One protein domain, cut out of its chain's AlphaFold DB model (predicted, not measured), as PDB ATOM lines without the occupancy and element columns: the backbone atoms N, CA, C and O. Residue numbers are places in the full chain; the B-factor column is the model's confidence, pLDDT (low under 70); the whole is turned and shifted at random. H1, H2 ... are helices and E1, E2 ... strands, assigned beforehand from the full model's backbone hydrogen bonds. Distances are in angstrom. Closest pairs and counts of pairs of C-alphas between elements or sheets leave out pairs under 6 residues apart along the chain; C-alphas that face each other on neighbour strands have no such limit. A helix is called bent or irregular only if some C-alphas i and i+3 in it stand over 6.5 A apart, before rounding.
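This is residues 2 to 81 of the 121 residues of an uncharacterized protein of Allokutzneria albata (UniProt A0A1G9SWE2). Look for a long, narrow sheet of four strands, curled like part of a barrel, with one helix, H1, packed over one face and the other face bare. Three long strands, E2, E1 and E4, run along the rod, and the short E3 pairs beside one end of E4. The printed part has 80 residues, in the chain order E1 E2 H1 E3 E4; the sheet's order is E2 - E1 - E4 - E3, all antiparallel, and the class is mixed, helices and strands. The whole is loose, with a radius of gyration of the C-alphas of 15.5 A and spans of 50 by 18 by 14 A.

Start in the twisted sheet with inner strands E1, residues 3 to 14, and E4, residues 64 to 79, antiparallel at 164 degrees; N 9 and O 71 are 2.9 A apart, within hydrogen-bond range. Edge strand E2, residues 18 to 30, forms a hairpin with E1, where N 8 and O 25 are 2.8 A apart. The other edge strand, E3, residues 55 to 58, forms a hairpin with E4, where N 65 and O 57 are 2.8 A apart. E2 and E3 are apart. H1, residues 35 to 52, is on the sheet; its closest C-alphas to E4 are those of Arg 51 and Leu 69, 6.4 A apart. In H1, 12 of 14 O i to N i+4 pairs are within hydrogen-bond range.

Find C-alpha 3 at (106.527, 134.213, 160.802), where E1 begins its 35.4 A. E2 spans 35.7 A and bends by 57 degrees at residue 21. H1 runs 26.4 A from C-alpha 35 at (99.456, 140.334, 170.978) and is irregular: C-alphas 36 and 39 are 7.8 A apart. E3 spans 10.8 A. E4 spans 41.1 A, bends by 55 degrees at residue 73 and ends at C-alpha 79, (107.436, 139.678, 160.122).

The two C-alphas farthest apart, those of Gly 35 and Asp 61, are 50.9 A apart. The four links are tight, the printed part has no cut, and no printed residue is under 70 in pLDDT.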
ATOM      1  N   PRO A   2     102.403 136.457 162.080       93.94
ATOM      2  CA  PRO A   2     103.847 136.597 162.056       93.94
ATOM      3  C   PRO A   2     104.545 135.252 161.842       93.94
ATOM      4  O   PRO A   2     104.180 134.228 162.427       93.94
ATOM      5  N   TRP A   3     105.583 135.291 161.023       97.00
ATOM      6  CA  TRP A   3     106.527 134.213 160.802       97.00
ATOM      7  C   TRP A   3     107.683 134.301 161.783       97.00
ATOM      8  O   TRP A   3     108.134 135.386 162.145       97.00
ATOM      9  N   PHE A   4     108.190 133.142 162.169       97.38
ATOM     10  CA  PHE A   4     109.332 132.986 163.048       97.38
ATOM     11  C   PHE A   4     110.336 132.012 162.448       97.38
ATOM     12  O   PHE A   4     109.951 131.064 161.762       97.38
ATOM     13  N   SER A   5     111.612 132.207 162.768       97.88
ATOM     14  CA  SER A   5     112.628 131.158 162.679       97.88
ATOM     15  C   SER A   5     113.071 130.738 164.075       97.88
ATOM     16  O   SER A   5     113.189 131.571 164.971       97.88
ATOM     17  N   ALA A   6     113.337 129.449 164.266       97.88
ATOM     18  CA  ALA A   6     113.948 128.930 165.480       97.88
ATOM     19  C   ALA A   6     115.084 127.966 165.147       97.88
ATOM     20  O   ALA A   6     114.882 126.984 164.432       97.88
ATOM     21  N   SER A   7     116.265 128.231 165.700       97.81
ATOM     22  CA  SER A   7     117.409 127.322 165.641       97.81
ATOM     23  C   SER A   7     117.428 126.442 166.884       97.81
ATOM     24  O   SER A   7     117.412 126.960 167.998       97.81
ATOM     25  N   ALA A   8     117.519 125.126 166.721       97.75
ATOM     26  CA  ALA A   8     117.604 124.152 167.805       97.75
ATOM     27  C   ALA A   8     118.849 123.274 167.659       97.75
ATOM     28  O   ALA A   8     119.287 122.998 166.542       97.75
ATOM     29  N   ARG A   9     119.420 122.827 168.784       97.62
ATOM     30  CA  ARG A   9     120.534 121.872 168.793       97.62
ATOM     31  C   ARG A   9     120.128 120.533 169.359       97.62
ATOM     32  O   ARG A   9     119.395 120.464 170.341       97.62
ATOM     33  N   TYR A  10     120.727 119.491 168.805       98.00
ATOM     34  CA  TYR A  10     120.485 118.115 169.203       98.00
ATOM     35  C   TYR A  10     121.794 117.412 169.503       98.00
ATOM     36  O   TYR A  10     122.790 117.624 168.809       98.00
ATOM     37  N   ALA A  11     121.779 116.558 170.516       98.00
ATOM     38  CA  ALA A  11     122.847 115.615 170.792       98.00
ATOM     39  C   ALA A  11     122.466 114.259 170.200       98.00
ATOM     40  O   ALA A  11     121.390 113.747 170.493       98.00
ATOM     41  N   SER A  12     123.364 113.662 169.420       97.56
ATOM     42  CA  SER A  12     123.323 112.234 169.120       97.56
ATOM     43  C   SER A  12     124.196 111.509 170.132       97.56
ATOM     44  O   SER A  12     125.416 111.713 170.149       97.56
ATOM     45  N   THR A  13     123.606 110.642 170.945       97.81
ATOM     46  CA  THR A  13     124.335 109.741 171.841       97.81
ATOM     47  C   THR A  13     124.292 108.314 171.308       97.81
ATOM     48  O   THR A  13     123.286 107.878 170.751       97.81
ATOM     49  N   VAL A  14     125.402 107.591 171.440       97.25
ATOM     50  CA  VAL A  14     125.520 106.181 171.057       97.25
ATOM     51  C   VAL A  14     125.754 105.366 172.321       97.25
ATOM     52  O   VAL A  14     126.578 105.721 173.164       97.25
ATOM     53  N   GLU A  15     125.010 104.275 172.467       96.38
ATOM     54  CA  GLU A  15     125.158 103.336 173.575       96.38
ATOM     55  C   GLU A  15     126.625 102.906 173.747       96.38
ATOM     56  O   GLU A  15     127.308 102.584 172.774       96.38
ATOM     57  N   CYS A  16     127.099 102.930 174.997       94.25
ATOM     58  CA  CYS A  16     128.491 102.711 175.423       94.25
ATOM     59  C   CYS A  16     129.519 103.787 175.022       94.25
ATOM     60  O   CYS A  16     130.485 103.957 175.764       94.25
ATOM     61  N   ASP A  17     129.303 104.544 173.944       94.62
ATOM     62  CA  ASP A  17     130.256 105.563 173.465       94.62
ATOM     63  C   ASP A  17     129.950 106.976 174.001       94.62
ATOM     64  O   ASP A  17     130.839 107.823 174.084       94.62
ATOM     65  N   GLY A  18     128.701 107.242 174.396       95.50
ATOM     66  CA  GLY A  18     128.267 108.549 174.889       95.50
ATOM     67  C   GLY A  18     127.965 109.540 173.762       95.50
ATOM     68  O   GLY A  18     127.394 109.167 172.739       95.50
ATOM     69  N   LEU A  19     128.283 110.825 173.966       96.62
ATOM     70  CA  LEU A  19     128.033 111.880 172.979       96.62
ATOM     71  C   LEU A  19     128.877 111.647 171.721       96.62
ATOM     72  O   LEU A  19     130.102 111.648 171.780       96.62
ATOM     73  N   SER A  20     128.205 111.508 170.583       95.50
ATOM     74  CA  SER A  20     128.839 111.280 169.287       95.50
ATOM     75  C   SER A  20     128.823 112.530 168.412       95.50
ATOM     76  O   SER A  20     129.844 112.879 167.827       95.50
ATOM     77  N   THR A  21     127.680 113.210 168.304       95.38
ATOM     78  CA  THR A  21     127.503 114.350 167.388       95.38
ATOM     79  C   THR A  21     126.627 115.421 168.025       95.38
ATOM     80  O   THR A  21     125.709 115.105 168.781       95.38
ATOM     81  N   ILE A  22     126.891 116.686 167.692       96.38
ATOM     82  CA  ILE A  22     125.950 117.789 167.899       96.38
ATOM     83  C   ILE A  22     125.468 118.242 166.526       96.38
ATOM     84  O   ILE A  22     126.283 118.538 165.655       96.38
ATOM     85  N   SER A  23     124.154 118.297 166.343       95.31
ATOM     86  CA  SER A  23     123.521 118.843 165.144       95.31
ATOM     87  C   SER A  23     122.796 120.141 165.470       95.31
ATOM     88  O   SER A  23     122.428 120.387 166.624       95.31
ATOM     89  N   ARG A  24     122.569 120.955 164.442       95.50
ATOM     90  CA  ARG A  24     121.714 122.135 164.492       95.50
ATOM     91  C   ARG A  24     120.672 122.039 163.382       95.50
ATOM     92  O   ARG A  24     121.033 121.832 162.227       95.50
ATOM     93  N   SER A  25     119.413 122.259 163.739       95.25
ATOM     94  CA  SER A  25     118.295 122.351 162.797       95.25
ATOM     95  C   SER A  25     117.630 123.714 162.931       95.25
ATOM     96  O   SER A  25     117.485 124.229 164.040       95.25
ATOM     97  N   VAL A  26     117.212 124.294 161.808       96.62
ATOM     98  CA  VAL A  26     116.506 125.578 161.771       96.62
ATOM     99  C   VAL A  26     115.119 125.358 161.195       96.62
ATOM    100  O   VAL A  26     114.968 124.785 160.119       96.62
ATOM    101  N   TRP A  27     114.110 125.831 161.916       96.44
ATOM    102  CA  TRP A  27     112.707 125.710 161.545       96.44
ATOM    103  C   TRP A  27     112.113 127.078 161.280       96.44
ATOM    104  O   TRP A  27     112.316 127.994 162.071       96.44
ATOM    105  N   VAL A  28     111.329 127.195 160.213       96.88
ATOM    106  CA  VAL A  28     110.512 128.376 159.923       96.88
ATOM    107  C   VAL A  28     109.047 128.008 160.137       96.88
ATOM    108  O   VAL A  28     108.591 126.974 159.647       96.88
ATOM    109  N   PHE A  29     108.309 128.814 160.898       97.06
ATOM    110  CA  PHE A  29     106.904 128.554 161.215       97.06
ATOM    111  C   PHE A  29     106.109 129.845 161.405       97.06
ATOM    112  O   PHE A  29     106.644 130.858 161.845       97.06
ATOM    113  N   GLU A  30     104.816 129.802 161.105       96.50
ATOM    114  CA  GLU A  30     103.888 130.904 161.360       96.50
ATOM    115  C   GLU A  30     103.102 130.693 162.657       96.50
ATOM    116  O   GLU A  30     102.860 129.559 163.091       96.50
ATOM    117  N   LEU A  31     102.676 131.798 163.266       95.62
ATOM    118  CA  LEU A  31     101.732 131.800 164.378       95.62
ATOM    119  C   LEU A  31     100.671 132.895 164.220       95.62
ATOM    120  O   LEU A  31     100.940 133.947 163.637       95.62
ATOM    121  N   PRO A  32      99.459 132.695 164.770       92.62
ATOM    122  CA  PRO A  32      98.513 133.785 164.968       92.62
ATOM    123  C   PRO A  32      99.137 134.896 165.819       92.62
ATOM    124  O   PRO A  32      99.825 134.609 166.798       92.62
ATOM    125  N   ASP A  33      98.874 136.158 165.475       84.44
ATOM    126  CA  ASP A  33      99.269 137.276 166.332       84.44
ATOM    127  C   ASP A  33      98.376 137.283 167.578       84.44
ATOM    128  O   ASP A  33      97.189 137.611 167.512       84.44
ATOM    129  N   THR A  34      98.937 136.851 168.707       85.31
ATOM    130  CA  THR A  34      98.250 136.807 170.003       85.31
ATOM    131  C   THR A  34      98.552 138.033 170.870       85.31
ATOM    132  O   THR A  34      98.266 138.024 172.070       85.31
ATOM    133  N   GLY A  35      99.115 139.099 170.284       88.69
ATOM    134  CA  GLY A  35      99.456 140.334 170.978       88.69
ATOM    135  C   GLY A  35     100.483 140.093 172.084       88.69
ATOM    136  O   GLY A  35     101.616 139.689 171.831       88.69
ATOM    137  N   GLU A  36     100.083 140.302 173.340       89.81
ATOM    138  CA  GLU A  36     100.972 140.215 174.511       89.81
ATOM    139  C   GLU A  36     101.605 138.828 174.716       89.81
ATOM    140  O   GLU A  36     102.649 138.708 175.358       89.81
ATOM    141  N   ARG A  37     100.993 137.767 174.174       93.31
ATOM    142  CA  ARG A  37     101.468 136.385 174.329       93.31
ATOM    143  C   ARG A  37     102.320 135.877 173.173       93.31
ATOM    144  O   ARG A  37     102.850 134.770 173.281       93.31
ATOM    145  N   LEU A  38     102.511 136.683 172.130       94.12
ATOM    146  CA  LEU A  38     103.122 136.257 170.875       94.12
ATOM    147  C   LEU A  38     104.458 135.525 171.082       94.12
ATOM    148  O   LEU A  38     104.648 134.419 170.585       94.12
ATOM    149  N   TRP A  39     105.361 136.091 171.884       96.06
ATOM    150  CA  TRP A  39     106.673 135.493 172.156       96.06
ATOM    151  C   TRP A  39     106.612 134.217 173.003       96.06
ATOM    152  O   TRP A  39     107.399 133.293 172.793       96.06
ATOM    153  N   ALA A  40     105.685 134.144 173.961       96.62
ATOM    154  CA  ALA A  40     105.499 132.948 174.780       96.62
ATOM    155  C   ALA A  40     104.946 131.791 173.937       96.62
ATOM    156  O   ALA A  40     105.429 130.661 174.045       96.62
ATOM    157  N   ASP A  41     103.987 132.092 173.061       97.19
ATOM    158  CA  ASP A  41     103.391 131.130 172.137       97.19
ATOM    159  C   ASP A  41     104.414 130.697 171.067       97.19
ATOM    160  O   ASP A  41     104.548 129.502 170.803       97.19
ATOM    161  N   ALA A  42     105.228 131.625 170.547       97.56
ATOM    162  CA  ALA A  42     106.349 131.342 169.645       97.56
ATOM    163  C   ALA A  42     107.390 130.416 170.268       97.56
ATOM    164  O   ALA A  42     107.786 129.423 169.656       97.56
ATOM    165  N   ARG A  43     107.778 130.666 171.520       97.94
ATOM    166  CA  ARG A  43     108.699 129.787 172.244       97.94
ATOM    167  C   ARG A  43     108.102 128.401 172.489       97.94
ATOM    168  O   ARG A  43     108.803 127.404 172.328       97.94
ATOM    169  N   ALA A  44     106.834 128.325 172.893       97.81
ATOM    170  CA  ALA A  44     106.153 127.050 173.105       97.81
ATOM    171  C   ALA A  44     106.078 126.240 171.804       97.81
ATOM    172  O   ALA A  44     106.384 125.048 171.802       97.81
ATOM    173  N   ARG A  45     105.756 126.907 170.692       98.00
ATOM    174  CA  ARG A  45     105.702 126.297 169.366       98.00
ATOM    175  C   ARG A  45     107.072 125.836 168.874       98.00
ATOM    176  O   ARG A  45     107.177 124.720 168.377       98.00
ATOM    177  N   ALA A  46     108.115 126.647 169.046       98.19
ATOM    178  CA  ALA A  46     109.481 126.276 168.683       98.19
ATOM    179  C   ALA A  46     109.945 125.020 169.434       98.19
ATOM    180  O   ALA A  46     110.492 124.109 168.823       98.19
ATOM    181  N   LEU A  47     109.667 124.932 170.742       98.38
ATOM    182  CA  LEU A  47     109.951 123.731 171.535       98.38
ATOM    183  C   LEU A  47     109.149 122.521 171.058       98.38
ATOM    184  O   LEU A  47     109.689 121.424 170.981       98.38
ATOM    185  N   GLU A  48     107.865 122.703 170.748       98.25
ATOM    186  CA  GLU A  48     107.025 121.626 170.224       98.25
ATOM    187  C   GLU A  48     107.569 121.081 168.899       98.25
ATOM    188  O   GLU A  48     107.674 119.869 168.750       98.25
ATOM    189  N   ILE A  49     107.930 121.959 167.957       97.75
ATOM    190  CA  ILE A  49     108.532 121.570 166.676       97.75
ATOM    191  C   ILE A  49     109.862 120.865 166.926       97.75
ATOM    192  O   ILE A  49     110.056 119.755 166.442       97.75
ATOM    193  N   ALA A  50     110.738 121.461 167.736       97.50
ATOM    194  CA  ALA A  50     112.064 120.921 167.976       97.50
ATOM    195  C   ALA A  50     112.021 119.520 168.609       97.50
ATOM    196  O   ALA A  50     112.791 118.647 168.220       97.50
ATOM    197  N   ARG A  51     111.084 119.261 169.528       97.94
ATOM    198  CA  ARG A  51     110.919 117.940 170.156       97.94
ATOM    199  C   ARG A  51     110.410 116.848 169.214       97.94
ATOM    200  O   ARG A  51     110.572 115.674 169.520       97.94
ATOM    201  N   ARG A  52     109.789 117.192 168.080       95.94
ATOM    202  CA  ARG A  52     109.335 116.187 167.095       95.94
ATOM    203  C   ARG A  52     110.499 115.479 166.407       95.94
ATOM    204  O   ARG A  52     110.318 114.359 165.945       95.94
ATOM    205  N   ASP A  53     111.659 116.125 166.377       93.12
ATOM    206  CA  ASP A  53     112.891 115.580 165.814       93.12
ATOM    207  C   ASP A  53     113.678 114.722 166.810       93.12
ATOM    208  O   ASP A  53     114.684 114.119 166.438       93.12
ATOM    209  N   GLU A  54     113.232 114.612 168.064       97.00
ATOM    210  CA  GLU A  54     113.796 113.639 168.999       97.00
ATOM    211  C   GLU A  54     113.371 112.226 168.588       97.00
ATOM    212  O   GLU A  54     112.184 111.921 168.453       97.00
ATOM    213  N   HIS A  55     114.342 111.344 168.370       96.56
ATOM    214  CA  HIS A  55     114.084 109.973 167.945       96.56
ATOM    215  C   HIS A  55     115.259 109.055 168.281       96.56
ATOM    216  O   HIS A  55     116.381 109.499 168.513       96.56
ATOM    217  N   GLY A  56     114.999 107.749 168.267       96.75
ATOM    218  CA  GLY A  56     116.012 106.731 168.510       96.75
ATOM    219  C   GLY A  56     115.936 105.598 167.503       96.75
ATOM    220  O   GLY A  56     114.853 105.228 167.046       96.75
ATOM    221  N   TYR A  57     117.087 105.029 167.171       96.81
ATOM    222  CA  TYR A  57     117.196 103.893 166.258       96.81
ATOM    223  C   TYR A  57     118.373 102.988 166.639       96.81
ATOM    224  O   TYR A  57     119.186 103.324 167.499       96.81
ATOM    225  N   LEU A  58     118.448 101.807 166.023       97.75
ATOM    226  CA  LEU A  58     119.612 100.925 166.127       97.75
ATOM    227  C   LEU A  58     120.523 101.173 164.926       97.75
ATOM    228  O   LEU A  58     120.060 101.114 163.786       97.75
ATOM    229  N   ASN A  59     121.801 101.458 165.172       95.25
ATOM    230  CA  ASN A  59     122.780 101.597 164.097       95.25
ATOM    231  C   ASN A  59     123.209 100.227 163.533       95.25
ATOM    232  O   ASN A  59     122.743  99.176 163.975       95.25
ATOM    233  N   ALA A  60     124.117 100.236 162.551       95.56
ATOM    234  CA  ALA A  60     124.607  99.026 161.883       95.56
ATOM    235  C   ALA A  60     125.285  98.014 162.830       95.56
ATOM    236  O   ALA A  60     125.294  96.822 162.535       95.56
ATOM    237  N   ASP A  61     125.790  98.469 163.978       95.69
ATOM    238  CA  ASP A  61     126.412  97.621 165.001       95.69
ATOM    239  C   ASP A  61     125.391  97.079 166.019       95.69
ATOM    240  O   ASP A  61     125.768  96.466 167.018       95.69
ATOM    241  N   GLY A  62     124.096  97.345 165.821       96.75
ATOM    242  CA  GLY A  62     123.034  96.986 166.762       96.75
ATOM    243  C   GLY A  62     123.018  97.835 168.035       96.75
ATOM    244  O   GLY A  62     122.312  97.488 168.979       96.75
ATOM    245  N   ARG A  63     123.771  98.941 168.070       97.62
ATOM    246  CA  ARG A  63     123.840  99.849 169.220       97.62
ATOM    247  C   ARG A  63     122.757 100.907 169.125       97.62
ATOM    248  O   ARG A  63     122.458 101.413 168.038       97.62
ATOM    249  N   ARG A  64     122.176 101.263 170.271       97.62
ATOM    250  CA  ARG A  64     121.150 102.304 170.331       97.62
ATOM    251  C   ARG A  64     121.762 103.684 170.104       97.62
ATOM    252  O   ARG A  64     122.699 104.072 170.795       97.62
ATOM    253  N   VAL A  65     121.185 104.424 169.166       97.62
ATOM    254  CA  VAL A  65     121.447 105.844 168.931       97.62
ATOM    255  C   VAL A  65     120.227 106.631 169.384       97.62
ATOM    256  O   VAL A  65     119.103 106.239 169.067       97.62
ATOM    257  N   GLN A  66     120.441 107.712 170.128       98.00
ATOM    258  CA  GLN A  66     119.387 108.628 170.562       98.00
ATOM    259  C   GLN A  66     119.710 110.045 170.122       98.00
ATOM    260  O   GLN A  66     120.814 110.525 170.367       98.00
ATOM    261  N   TRP A  67     118.732 110.703 169.511       97.75
ATOM    262  CA  TRP A  67     118.739 112.130 169.230       97.75
ATOM    263  C   TRP A  67     117.872 112.845 170.256       97.75
ATOM    264  O   TRP A  67     116.661 112.632 170.305       97.75
ATOM    265  N   GLU A  68     118.500 113.692 171.064       98.06
ATOM    266  CA  GLU A  68     117.854 114.416 172.158       98.06
ATOM    267  C   GLU A  68     118.025 115.923 171.962       98.06
ATOM    268  O   GLU A  68     119.105 116.401 171.595       98.06
ATOM    269  N   LEU A  69     116.957 116.682 172.210       98.31
ATOM    270  CA  LEU A  69     116.971 118.136 172.119       98.31
ATOM    271  C   LEU A  69     117.808 118.715 173.269       98.31
ATOM    272  O   LEU A  69     117.481 118.537 174.441       98.31
ATOM    273  N   ILE A  70     118.858 119.466 172.934       98.12
ATOM    274  CA  ILE A  70     119.677 120.191 173.914       98.12
ATOM    275  C   ILE A  70     118.961 121.486 174.302       98.12
ATOM    276  O   ILE A  70     118.665 121.727 175.472       98.12
ATOM    277  N   ASP A  71     118.705 122.339 173.310       98.19
ATOM    278  CA  ASP A  71     118.088 123.647 173.484       98.19
ATOM    279  C   ASP A  71     117.507 124.203 172.176       98.19
ATOM    280  O   ASP A  71     117.848 123.775 171.072       98.19
ATOM    281  N   VAL A  72     116.628 125.199 172.319       97.88
ATOM    282  CA  VAL A  72     116.292 126.154 171.254       97.88
ATOM    283  C   VAL A  72     117.206 127.362 171.454       97.88
ATOM    284  O   VAL A  72     117.088 128.060 172.460       97.88
ATOM    285  N   GLN A  73     118.146 127.566 170.532       96.38
ATOM    286  CA  GLN A  73     119.195 128.584 170.614       96.38
ATOM    287  C   GLN A  73     118.702 129.982 170.254       96.38
ATOM    288  O   GLN A  73     119.049 130.944 170.934       96.38
ATOM    289  N   THR A  74     117.928 130.097 169.175       96.62
ATOM    290  CA  THR A  74     117.407 131.379 168.689       96.62
ATOM    291  C   THR A  74     115.921 131.264 168.395       96.62
ATOM    292  O   THR A  74     115.407 130.172 168.136       96.62
ATOM    293  N   LEU A  75     115.237 132.400 168.479       97.56
ATOM    294  CA  LEU A  75     113.841 132.561 168.107       97.56
ATOM    295  C   LEU A  75     113.674 133.983 167.579       97.56
ATOM    296  O   LEU A  75     113.726 134.936 168.356       97.56
ATOM    297  N   ASP A  76     113.473 134.114 166.275       96.06
ATOM    298  CA  ASP A  76     113.534 135.392 165.573       96.06
ATOM    299  C   ASP A  76     112.207 135.668 164.864       96.06
ATOM    300  O   ASP A  76     111.656 134.788 164.205       96.06
ATOM    301  N   LEU A  77     111.685 136.892 164.997       95.12
ATOM    302  CA  LEU A  77     110.493 137.347 164.281       95.12
ATOM    303  C   LEU A  77     110.885 137.762 162.857       95.12
ATOM    304  O   LEU A  77     111.689 138.675 162.665       95.12
ATOM    305  N   LEU A  78     110.285 137.117 161.860       94.75
ATOM    306  CA  LEU A  78     110.528 137.375 160.439       94.75
ATOM    307  C   LEU A  78     109.541 138.389 159.834       94.75
ATOM    308  O   LEU A  78     109.766 138.856 158.723       94.75
ATOM    309  N   GLY A  79     108.493 138.768 160.575       91.94
ATOM    310  CA  GLY A  79     107.436 139.678 160.122       91.94
ATOM    311  C   GLY A  79     106.205 138.934 159.600       91.94
ATOM    312  O   GLY A  79     106.079 137.730 159.790       91.94
ATOM    313  N   ASP A  80     105.269 139.640 158.967       93.25
ATOM    314  CA  ASP A  80     103.994 139.052 158.516       93.25
ATOM    315  C   ASP A  80     104.098 138.205 157.240       93.25
ATOM    316  O   ASP A  80     103.183 137.440 156.928       93.25
ATOM    317  N   THR A  81     105.204 138.317 156.506       91.38
ATOM    318  CA  THR A  81     105.465 137.582 155.266       91.38
ATOM    319  C   THR A  81     106.919 137.127 155.222       91.38
ATOM    320  O   THR A  81     107.813 137.910 155.534       91.38
TER     321      THR A  81